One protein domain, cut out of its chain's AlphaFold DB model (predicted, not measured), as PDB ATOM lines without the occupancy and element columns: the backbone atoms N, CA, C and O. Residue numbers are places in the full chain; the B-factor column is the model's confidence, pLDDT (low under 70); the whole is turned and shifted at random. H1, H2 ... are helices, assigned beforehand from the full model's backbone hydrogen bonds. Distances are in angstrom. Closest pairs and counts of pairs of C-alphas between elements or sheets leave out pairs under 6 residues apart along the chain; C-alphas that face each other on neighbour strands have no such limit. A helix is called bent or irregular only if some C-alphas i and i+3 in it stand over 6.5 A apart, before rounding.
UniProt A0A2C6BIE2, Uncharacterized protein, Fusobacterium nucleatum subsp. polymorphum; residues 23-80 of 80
ATOM      1  N   SER A  23     -56.138 -43.067  32.846       97.50
ATOM      2  CA  SER A  23     -56.454 -44.322  33.539       97.50
ATOM      3  C   SER A  23     -56.995 -45.374  32.570       97.50
ATOM      4  O   SER A  23     -56.522 -46.509  32.553       97.50
ATOM      5  N   ASN A  24     -57.920 -44.987  31.686       97.44
ATOM      6  CA  ASN A  24     -58.427 -45.881  30.643       97.44
ATOM      7  C   ASN A  24     -57.326 -46.285  29.654       97.44
ATOM      8  O   ASN A  24     -57.231 -47.449  29.270       97.44
ATOM      9  N   PHE A  25     -56.459 -45.343  29.276       95.94
ATOM     10  CA  PHE A  25     -55.312 -45.633  28.423       95.94
ATOM     11  C   PHE A  25     -54.352 -46.643  29.069       95.94
ATOM     12  O   PHE A  25     -53.933 -47.593  28.410       95.94
ATOM     13  N   ILE A  26     -54.045 -46.492  30.362       96.50
ATOM     14  CA  ILE A  26     -53.239 -47.450  31.132       96.50
ATOM     15  C   ILE A  26     -53.871 -48.842  31.076       96.50
ATOM     16  O   ILE A  26     -53.173 -49.806  30.757       96.50
ATOM     17  N   CYS A  27     -55.179 -48.949  31.330       96.19
ATOM     18  CA  CYS A  27     -55.892 -50.222  31.277       96.19
ATOM     19  C   CYS A  27     -55.698 -50.929  29.930       96.19
ATOM     20  O   CYS A  27     -55.279 -52.090  29.898       96.19
ATOM     21  N   GLU A  28     -55.933 -50.213  28.831       96.88
ATOM     22  CA  GLU A  28     -55.799 -50.746  27.475       96.88
ATOM     23  C   GLU A  28     -54.360 -51.160  27.148       96.88
ATOM     24  O   GLU A  28     -54.123 -52.253  26.631       96.88
ATOM     25  N   ILE A  29     -53.373 -50.327  27.483       95.12
ATOM     26  CA  ILE A  29     -51.967 -50.603  27.164       95.12
ATOM     27  C   ILE A  29     -51.431 -51.791  27.957       95.12
ATOM     28  O   ILE A  29     -50.733 -52.637  27.389       95.12
ATOM     29  N   VAL A  30     -51.763 -51.883  29.245       95.38
ATOM     30  CA  VAL A  30     -51.370 -53.021  30.081       95.38
ATOM     31  C   VAL A  30     -52.010 -54.305  29.565       95.38
ATOM     32  O   VAL A  30     -51.329 -55.322  29.481       95.38
ATOM     33  N   MET A  31     -53.277 -54.261  29.147       93.81
ATOM     34  CA  MET A  31     -53.964 -55.422  28.577       93.81
ATOM     35  C   MET A  31     -53.343 -55.865  27.244       93.81
ATOM     36  O   MET A  31     -53.084 -57.051  27.047       93.81
ATOM     37  N   GLN A  32     -53.048 -54.924  26.343       94.50
ATOM     38  CA  GLN A  32     -52.445 -55.211  25.034       94.50
ATOM     39  C   GLN A  32     -50.997 -55.707  25.123       94.50
ATOM     40  O   GLN A  32     -50.529 -56.396  24.217       94.50
ATOM     41  N   LYS A  33     -50.270 -55.333  26.181       93.00
ATOM     42  CA  LYS A  33     -48.847 -55.654  26.375       93.00
ATOM     43  C   LYS A  33     -48.600 -56.369  27.704       93.00
ATOM     44  O   LYS A  33     -47.586 -56.128  28.358       93.00
ATOM     45  N   ALA A  34     -49.531 -57.226  28.117       84.94
ATOM     46  CA  ALA A  34     -49.475 -57.918  29.405       84.94
ATOM     47  C   ALA A  34     -48.174 -58.725  29.589       84.94
ATOM     48  O   ALA A  34     -47.631 -58.800  30.687       84.94
ATOM     49  N   ASP A  35     -47.628 -59.260  28.498       88.00
ATOM     50  CA  ASP A  35     -46.349 -59.969  28.436       88.00
ATOM     51  C   ASP A  35     -45.132 -59.083  28.757       88.00
ATOM     52  O   ASP A  35     -44.105 -59.581  29.216       88.00
ATOM     53  N   LYS A  36     -45.234 -57.768  28.534       89.75
ATOM     54  CA  LYS A  36     -44.153 -56.804  28.797       89.75
ATOM     55  C   LYS A  36     -44.186 -56.238  30.209       89.75
ATOM     56  O   LYS A  36     -43.168 -55.733  30.675       89.75
ATOM     57  N   TYR A  37     -45.328 -56.322  30.884       87.88
ATOM     58  CA  TYR A  37     -45.528 -55.787  32.229       87.88
ATOM     59  C   TYR A  37     -45.613 -56.903  33.276       87.88
ATOM     60  O   TYR A  37     -46.501 -56.917  34.123       87.88
ATOM     61  N   ILE A  38     -44.664 -57.843  33.231       88.75
ATOM     62  CA  ILE A  38     -44.536 -58.893  34.246       88.75
ATOM     63  C   ILE A  38     -43.872 -58.284  35.483       88.75
ATOM     64  O   ILE A  38     -42.652 -58.120  35.536       88.75
ATOM     65  N   ILE A  39     -44.690 -57.932  36.472       90.06
ATOM     66  CA  ILE A  39     -44.245 -57.339  37.736       90.06
ATOM     67  C   ILE A  39     -44.306 -58.397  38.836       90.06
ATOM     68  O   ILE A  39     -45.268 -59.163  38.922       90.06
ATOM     69  N   LYS A  40     -43.260 -58.441  39.668       92.12
ATOM     70  CA  LYS A  40     -43.151 -59.350  40.810       92.12
ATOM     71  C   LYS A  40     -43.163 -58.553  42.113       92.12
ATOM     72  O   LYS A  40     -42.313 -57.686  42.292       92.12
ATOM     73  N   GLU A  41     -44.068 -58.895  43.019       89.75
ATOM     74  CA  GLU A  41     -44.124 -58.384  44.395       89.75
ATOM     75  C   GLU A  41     -44.267 -59.574  45.340       89.75
ATOM     76  O   GLU A  41     -44.962 -60.524  44.999       89.75
ATOM     77  N   ASP A  42     -43.577 -59.572  46.482       90.25
ATOM     78  CA  ASP A  42     -43.640 -60.648  47.490       90.25
ATOM     79  C   ASP A  42     -43.563 -62.068  46.906       90.25
ATOM     80  O   ASP A  42     -44.370 -62.950  47.184       90.25
ATOM     81  N   GLU A  43     -42.589 -62.267  46.019       91.88
ATOM     82  CA  GLU A  43     -42.328 -63.524  45.313       91.88
ATOM     83  C   GLU A  43     -43.437 -64.033  44.371       91.88
ATOM     84  O   GLU A  43     -43.210 -65.026  43.673       91.88
ATOM     85  N   ARG A  44     -44.553 -63.313  44.223       94.31
ATOM     86  CA  ARG A  44     -45.627 -63.623  43.268       94.31
ATOM     87  C   ARG A  44     -45.610 -62.694  42.057       94.31
ATOM     88  O   ARG A  44     -45.187 -61.546  42.134       94.31
ATOM     89  N   ILE A  45     -46.084 -63.204  40.921       94.06
ATOM     90  CA  ILE A  45     -46.331 -62.392  39.725       94.06
ATOM     91  C   ILE A  45     -47.712 -61.755  39.872       94.06
ATOM     92  O   ILE A  45     -48.681 -62.455  40.173       94.06
ATOM     93  N   LEU A  46     -47.788 -60.442  39.671       95.31
ATOM     94  CA  LEU A  46     -49.050 -59.712  39.684       95.31
ATOM     95  C   LEU A  46     -49.911 -60.093  38.474       95.31
ATOM     96  O   LEU A  46     -49.410 -60.282  37.363       95.31
ATOM     97  N   SER A  47     -51.220 -60.186  38.685       95.31
ATOM     98  CA  SER A  47     -52.188 -60.309  37.594       95.31
ATOM     99  C   SER A  47     -52.282 -59.013  36.782       95.31
ATOM    100  O   SER A  47     -51.927 -57.935  37.254       95.31
ATOM    101  N   VAL A  48     -52.819 -59.096  35.560       95.12
ATOM    102  CA  VAL A  48     -53.005 -57.927  34.677       95.12
ATOM    103  C   VAL A  48     -53.790 -56.811  35.374       95.12
ATOM    104  O   VAL A  48     -53.380 -55.658  35.311       95.12
ATOM    105  N   GLY A  49     -54.870 -57.151  36.085       95.81
ATOM    106  CA  GLY A  49     -55.671 -56.167  36.821       95.81
ATOM    107  C   GLY A  49     -54.910 -55.509  37.975       95.81
ATOM    108  O   GLY A  49     -55.040 -54.311  38.201       95.81
ATOM    109  N   GLU A  50     -54.055 -56.257  38.673       96.31
ATOM    110  CA  GLU A  50     -53.197 -55.690  39.722       96.31
ATOM    111  C   GLU A  50     -52.136 -54.754  39.146       96.31
ATOM    112  O   GLU A  50     -51.877 -53.698  39.714       96.31
ATOM    113  N   VAL A  51     -51.566 -55.092  37.987       96.38
ATOM    114  CA  VAL A  51     -50.638 -54.208  37.275       96.38
ATOM    115  C   VAL A  51     -51.342 -52.929  36.805       96.38
ATOM    116  O   VAL A  51     -50.772 -51.846  36.928       96.38
ATOM    117  N   GLN A  52     -52.579 -53.024  36.304       97.25
ATOM    118  CA  GLN A  52     -53.387 -51.852  35.942       97.25
ATOM    119  C   GLN A  52     -53.599 -50.934  37.148       97.25
ATOM    120  O   GLN A  52     -53.283 -49.747  37.068       97.25
ATOM    121  N   ASN A  53     -54.056 -51.494  38.272       96.88
ATOM    122  CA  ASN A  53     -54.261 -50.740  39.507       96.88
ATOM    123  C   ASN A  53     -52.961 -50.093  39.988       96.88
ATOM    124  O   ASN A  53     -52.952 -48.904  40.271       96.88
ATOM    125  N   LEU A  54     -51.838 -50.819  39.961       96.56
ATOM    126  CA  LEU A  54     -50.532 -50.281  40.343       96.56
ATOM    127  C   LEU A  54     -50.142 -49.046  39.517       96.56
ATOM    128  O   LEU A  54     -49.600 -48.080  40.055       96.56
ATOM    129  N   PHE A  55     -50.380 -49.057  38.205       96.38
ATOM    130  CA  PHE A  55     -50.092 -47.895  37.365       96.38
ATOM    131  C   PHE A  55     -51.059 -46.733  37.614       96.38
ATOM    132  O   PHE A  55     -50.613 -45.587  37.623       96.38
ATOM    133  N   ILE A  56     -52.345 -47.012  37.839       97.25
ATOM    134  CA  ILE A  56     -53.347 -45.988  38.173       97.25
ATOM    135  C   ILE A  56     -53.034 -45.352  39.532       97.25
ATOM    136  O   ILE A  56     -53.051 -44.130  39.645       97.25
ATOM    137  N   ASP A  57     -52.646 -46.145  40.531       97.25
ATOM    138  CA  ASP A  57     -52.234 -45.653  41.847       97.25
ATOM    139  C   ASP A  57     -50.998 -44.752  41.732       97.25
ATOM    140  O   ASP A  57     -50.936 -43.680  42.334       97.25
ATOM    141  N   ARG A  58     -50.028 -45.129  40.888       95.94
ATOM    142  CA  ARG A  58     -48.856 -44.287  40.591       95.94
ATOM    143  C   ARG A  58     -49.214 -43.001  39.853       95.94
ATOM    144  O   ARG A  58     -48.524 -42.006  40.044       95.94
ATOM    145  N   LEU A  59     -50.240 -43.014  39.002       96.50
ATOM    146  CA  LEU A  59     -50.761 -41.807  38.361       96.50
ATOM    147  C   LEU A  59     -51.455 -40.903  39.391       96.50
ATOM    148  O   LEU A  59     -51.247 -39.695  39.365       96.50
ATOM    149  N   ALA A  60     -52.242 -41.482  40.302       94.94
ATOM    150  CA  ALA A  60     -52.972 -40.762  41.345       94.94
ATOM    151  C   ALA A  60     -52.052 -40.152  42.411       94.94
ATOM    152  O   ALA A  60     -52.391 -39.130  43.000       94.94
ATOM    153  N   ALA A  61     -50.889 -40.761  42.642       96.12
ATOM    154  CA  ALA A  61     -49.888 -40.269  43.584       96.12
ATOM    155  C   ALA A  61     -49.092 -39.051  43.076       96.12
ATOM    156  O   ALA A  61     -48.297 -38.508  43.840       96.12
ATOM    157  N   LYS A  62     -49.272 -38.640  41.811       94.44
ATOM    158  CA  LYS A  62     -48.570 -37.488  41.234       94.44
ATOM    159  C   LYS A  62     -49.120 -36.172  41.759       94.44
ATOM    160  O   LYS A  62     -50.338 -35.968  41.774       94.44
ATOM    161  N   ASP A  63     -48.218 -35.261  42.106       93.75
ATOM    162  CA  ASP A  63     -48.595 -33.873  42.363       93.75
ATOM    163  C   ASP A  63     -48.957 -33.126  41.062       93.75
ATOM    164  O   ASP A  63     -48.912 -33.682  39.960       93.75
ATOM    165  N   ASP A  64     -49.412 -31.877  41.191       90.62
ATOM    166  CA  ASP A  64     -49.844 -31.064  40.048       90.62
ATOM    167  C   ASP A  64     -48.706 -30.821  39.040       90.62
ATOM    168  O   ASP A  64     -48.928 -30.946  37.836       90.62
ATOM    169  N   GLU A  65     -47.479 -30.565  39.507       93.94
ATOM    170  CA  GLU A  65     -46.326 -30.286  38.642       93.94
ATOM    171  C   GLU A  65     -45.901 -31.536  37.859       93.94
ATOM    172  O   GLU A  65     -45.690 -31.490  36.642       93.94
ATOM    173  N   GLU A  66     -45.811 -32.683  38.535       95.38
ATOM    174  CA  GLU A  66     -45.506 -33.962  37.900       95.38
ATOM    175  C   GLU A  66     -46.571 -34.371  36.881       95.38
ATOM    176  O   GLU A  66     -46.252 -34.988  35.857       95.38
ATOM    177  N   TYR A  67     -47.835 -34.071  37.176       93.50
ATOM    178  CA  TYR A  67     -48.953 -34.382  36.302       93.50
ATOM    179  C   TYR A  67     -48.941 -33.503  35.046       93.50
ATOM    180  O   TYR A  67     -49.016 -34.028  33.933       93.50
ATOM    181  N   ASP A  68     -48.764 -32.191  35.195       92.06
ATOM    182  CA  ASP A  68     -48.671 -31.263  34.064       92.06
ATOM    183  C   ASP A  68     -47.482 -31.594  33.162       92.06
ATOM    184  O   ASP A  68     -47.602 -31.609  31.931       92.06
ATOM    185  N   LYS A  69     -46.343 -31.959  33.762       95.69
ATOM    186  CA  LYS A  69     -45.175 -32.428  33.016       95.69
ATOM    187  C   LYS A  69     -45.479 -33.692  32.213       95.69
ATOM    188  O   LYS A  69     -45.106 -33.763  31.044       95.69
ATOM    189  N   LEU A  70     -46.175 -34.669  32.801       95.25
ATOM    190  CA  LEU A  70     -46.592 -35.882  32.092       95.25
ATOM    191  C   LEU A  70     -47.478 -35.548  30.885       95.25
ATOM    192  O   LEU A  70     -47.257 -36.082  29.798       95.25
ATOM    193  N   ILE A  71     -48.465 -34.667  31.058       93.31
ATOM    194  CA  ILE A  71     -49.340 -34.238  29.960       93.31
ATOM    195  C   ILE A  71     -48.525 -33.560  28.856       93.31
ATOM    196  O   ILE A  71     -48.705 -33.897  27.684       93.31
ATOM    197  N   SER A  72     -47.599 -32.665  29.211       93.88
ATOM    198  CA  SER A  72     -46.710 -32.016  28.241       93.88
ATOM    199  C   SER A  72     -45.880 -33.040  27.468       93.88
ATOM    200  O   SER A  72     -45.869 -33.006  26.244       93.88
ATOM    201  N   GLU A  73     -45.250 -33.998  28.153       95.62
ATOM    202  CA  GLU A  73     -44.439 -35.038  27.511       95.62
ATOM    203  C   GLU A  73     -45.265 -35.906  26.549       95.62
ATOM    204  O   GLU A  73     -44.789 -36.252  25.467       95.62
ATOM    205  N   ILE A  74     -46.509 -36.240  26.907       93.56
ATOM    206  CA  ILE A  74     -47.424 -36.968  26.016       93.56
ATOM    207  C   ILE A  74     -47.734 -36.133  24.772       93.56
ATOM    208  O   ILE A  74     -47.636 -36.642  23.656       93.56
ATOM    209  N   MET A  75     -48.089 -34.859  24.950       92.94
ATOM    210  CA  MET A  75     -48.425 -33.969  23.836       92.94
ATOM    211  C   MET A  75     -47.226 -33.731  22.916       92.94
ATOM    212  O   MET A  75     -47.373 -33.814  21.697       92.94
ATOM    213  N   ASP A  76     -46.034 -33.534  23.477       95.50
ATOM    214  CA  ASP A  76     -44.793 -33.377  22.719       95.50
ATOM    215  C   ASP A  76     -44.505 -34.613  21.857       95.50
ATOM    216  O   ASP A  76     -44.111 -34.486  20.701       95.50
ATOM    217  N   LYS A  77     -44.759 -35.821  22.373       94.56
ATOM    218  CA  LYS A  77     -44.600 -37.076  21.614       94.56
ATOM    219  C   LYS A  77     -45.669 -37.317  20.548       94.56
ATOM    220  O   LYS A  77     -45.500 -38.221  19.736       94.56
ATOM    221  N   ILE A  78     -46.782 -36.590  20.583       91.00
ATOM    222  CA  ILE A  78     -47.832 -36.664  19.556       91.00
ATOM    223  C   ILE A  78     -47.553 -35.653  18.442       91.00
ATOM    224  O   ILE A  78     -47.836 -35.923  17.276       91.00
ATOM    225  N   LEU A  79     -47.030 -34.480  18.803       86.62
ATOM    226  CA  LEU A  79     -46.739 -33.404  17.860       86.62
ATOM    227  C   LEU A  79     -45.513 -33.689  16.979       86.62
ATOM    228  O   LEU A  79     -45.454 -33.168  15.862       86.62
ATOM    229  N   PHE A  80     -44.562 -34.490  17.465       68.75
ATOM    230  CA  PHE A  80     -43.286 -34.796  16.808       68.75
ATOM    231  C   PHE A  80     -43.055 -36.303  16.678       68.75
ATOM    232  O   PHE A  80     -42.487 -36.707  15.637       68.75
TER     233      PHE A  80
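This is residues 23 to 80 of the 80 residues of an uncharacterized protein of Fusobacterium nucleatum subsp. polymorphum (UniProt A0A2C6BIE2). The longest helix, H3, makes a corner with H2, the two meeting near the end of H2 and the first turns of H3 like an open V, while H1 lies beside H2 as the other half of a helical hairpin. H3 has no contact with H1, and residues 71 to 80, of which 71 to 79 belong to H3, stick out free; a long loop, residues 33 to 47, joins H1 to H2 and reaches out at the end of the domain far from H3. The printed part has 58 residues with three named helices, in the order H1, H2, H3 along the chain, and no named strand, and its class is all helix. The whole is loose, with a radius of gyration of the C-alphas of 13.3 A, and elongated, spanning 38 by 24 by 16 A along its three main axes.

The longest helix is H3, residues 64 to 79, and it touches no other helix. H2, residues 48 to 60, is close to H3 but not clearly touching, with 1 pair of C-alphas within 8 A. That closest pair is Leu 59 of H2 and Tyr 67 of H3, whose C-alphas are 7.9 A apart. The lines of H2 and H3 stand at a steep tilt of 66 degrees, and the two helices run opposite ways; their centres are 18.9 A apart. H1, residues 23 to 32, touches H2, with 10 pairs of C-alphas within 8 A. The closest C-alphas of these two helices are those of Cys 27 and Gln 52, 5.5 A apart, and the centres are 9.6 A apart. H1 and H2 run opposite ways at a shallow tilt of 32 degrees and form a helical hairpin, two touching helices that follow each other along the chain. H1 and H3 are apart. Between H1 and H2, residues 40 to 41 pair with residues 44 to 45, antiparallel, in stretches too short to be named strands. In H1, H2 and H3 every pair of O i and N i+4 is within hydrogen-bond range.

H3 has 16 residues, Asp 64 to Leu 79, and is 22.5 A long from first to last C-alpha. It begins with C-alpha 64 at (-49.844, -31.064, 40.048) and ends with C-alpha 79 at (-46.739, -33.404, 17.860), so that z falls along it. H2 has 13 residues, Val 48 to Ala 60, and measures 18.4 A; C-alpha 48 is at (-53.005, -57.927, 34.677). H1 has 10 residues, Ser 23 to Gln 32, and measures 14.4 A; it begins with C-alpha 23 at (-56.454, -44.322, 33.539). None of the three helices is bent or irregular.

The two C-alphas farthest apart are those of Glu 43, in the link between H1 and H2, and Leu 79, the last residue of H3, at 41.0 A. The first and last printed C-alphas, those of Ser 23 and Phe 80, are 23.3 A apart, and Phe 80 is the chain's last residue. The link from H1 to H2 is long, with 15 residues, whose C-alphas lie 10 to 21 A from the mean of the C-alphas. The link from H2 to H3 is tight, with 3 residues. Without the residues that stand free, 71 to 80, the body has 48 residues, spans 33 by 24 by 14 A and has a radius of gyration of 11.9 A. The printed part has no cut. The mean pLDDT of the printed part is 93.5, and residue 80 is the one printed residue under 70 in this model.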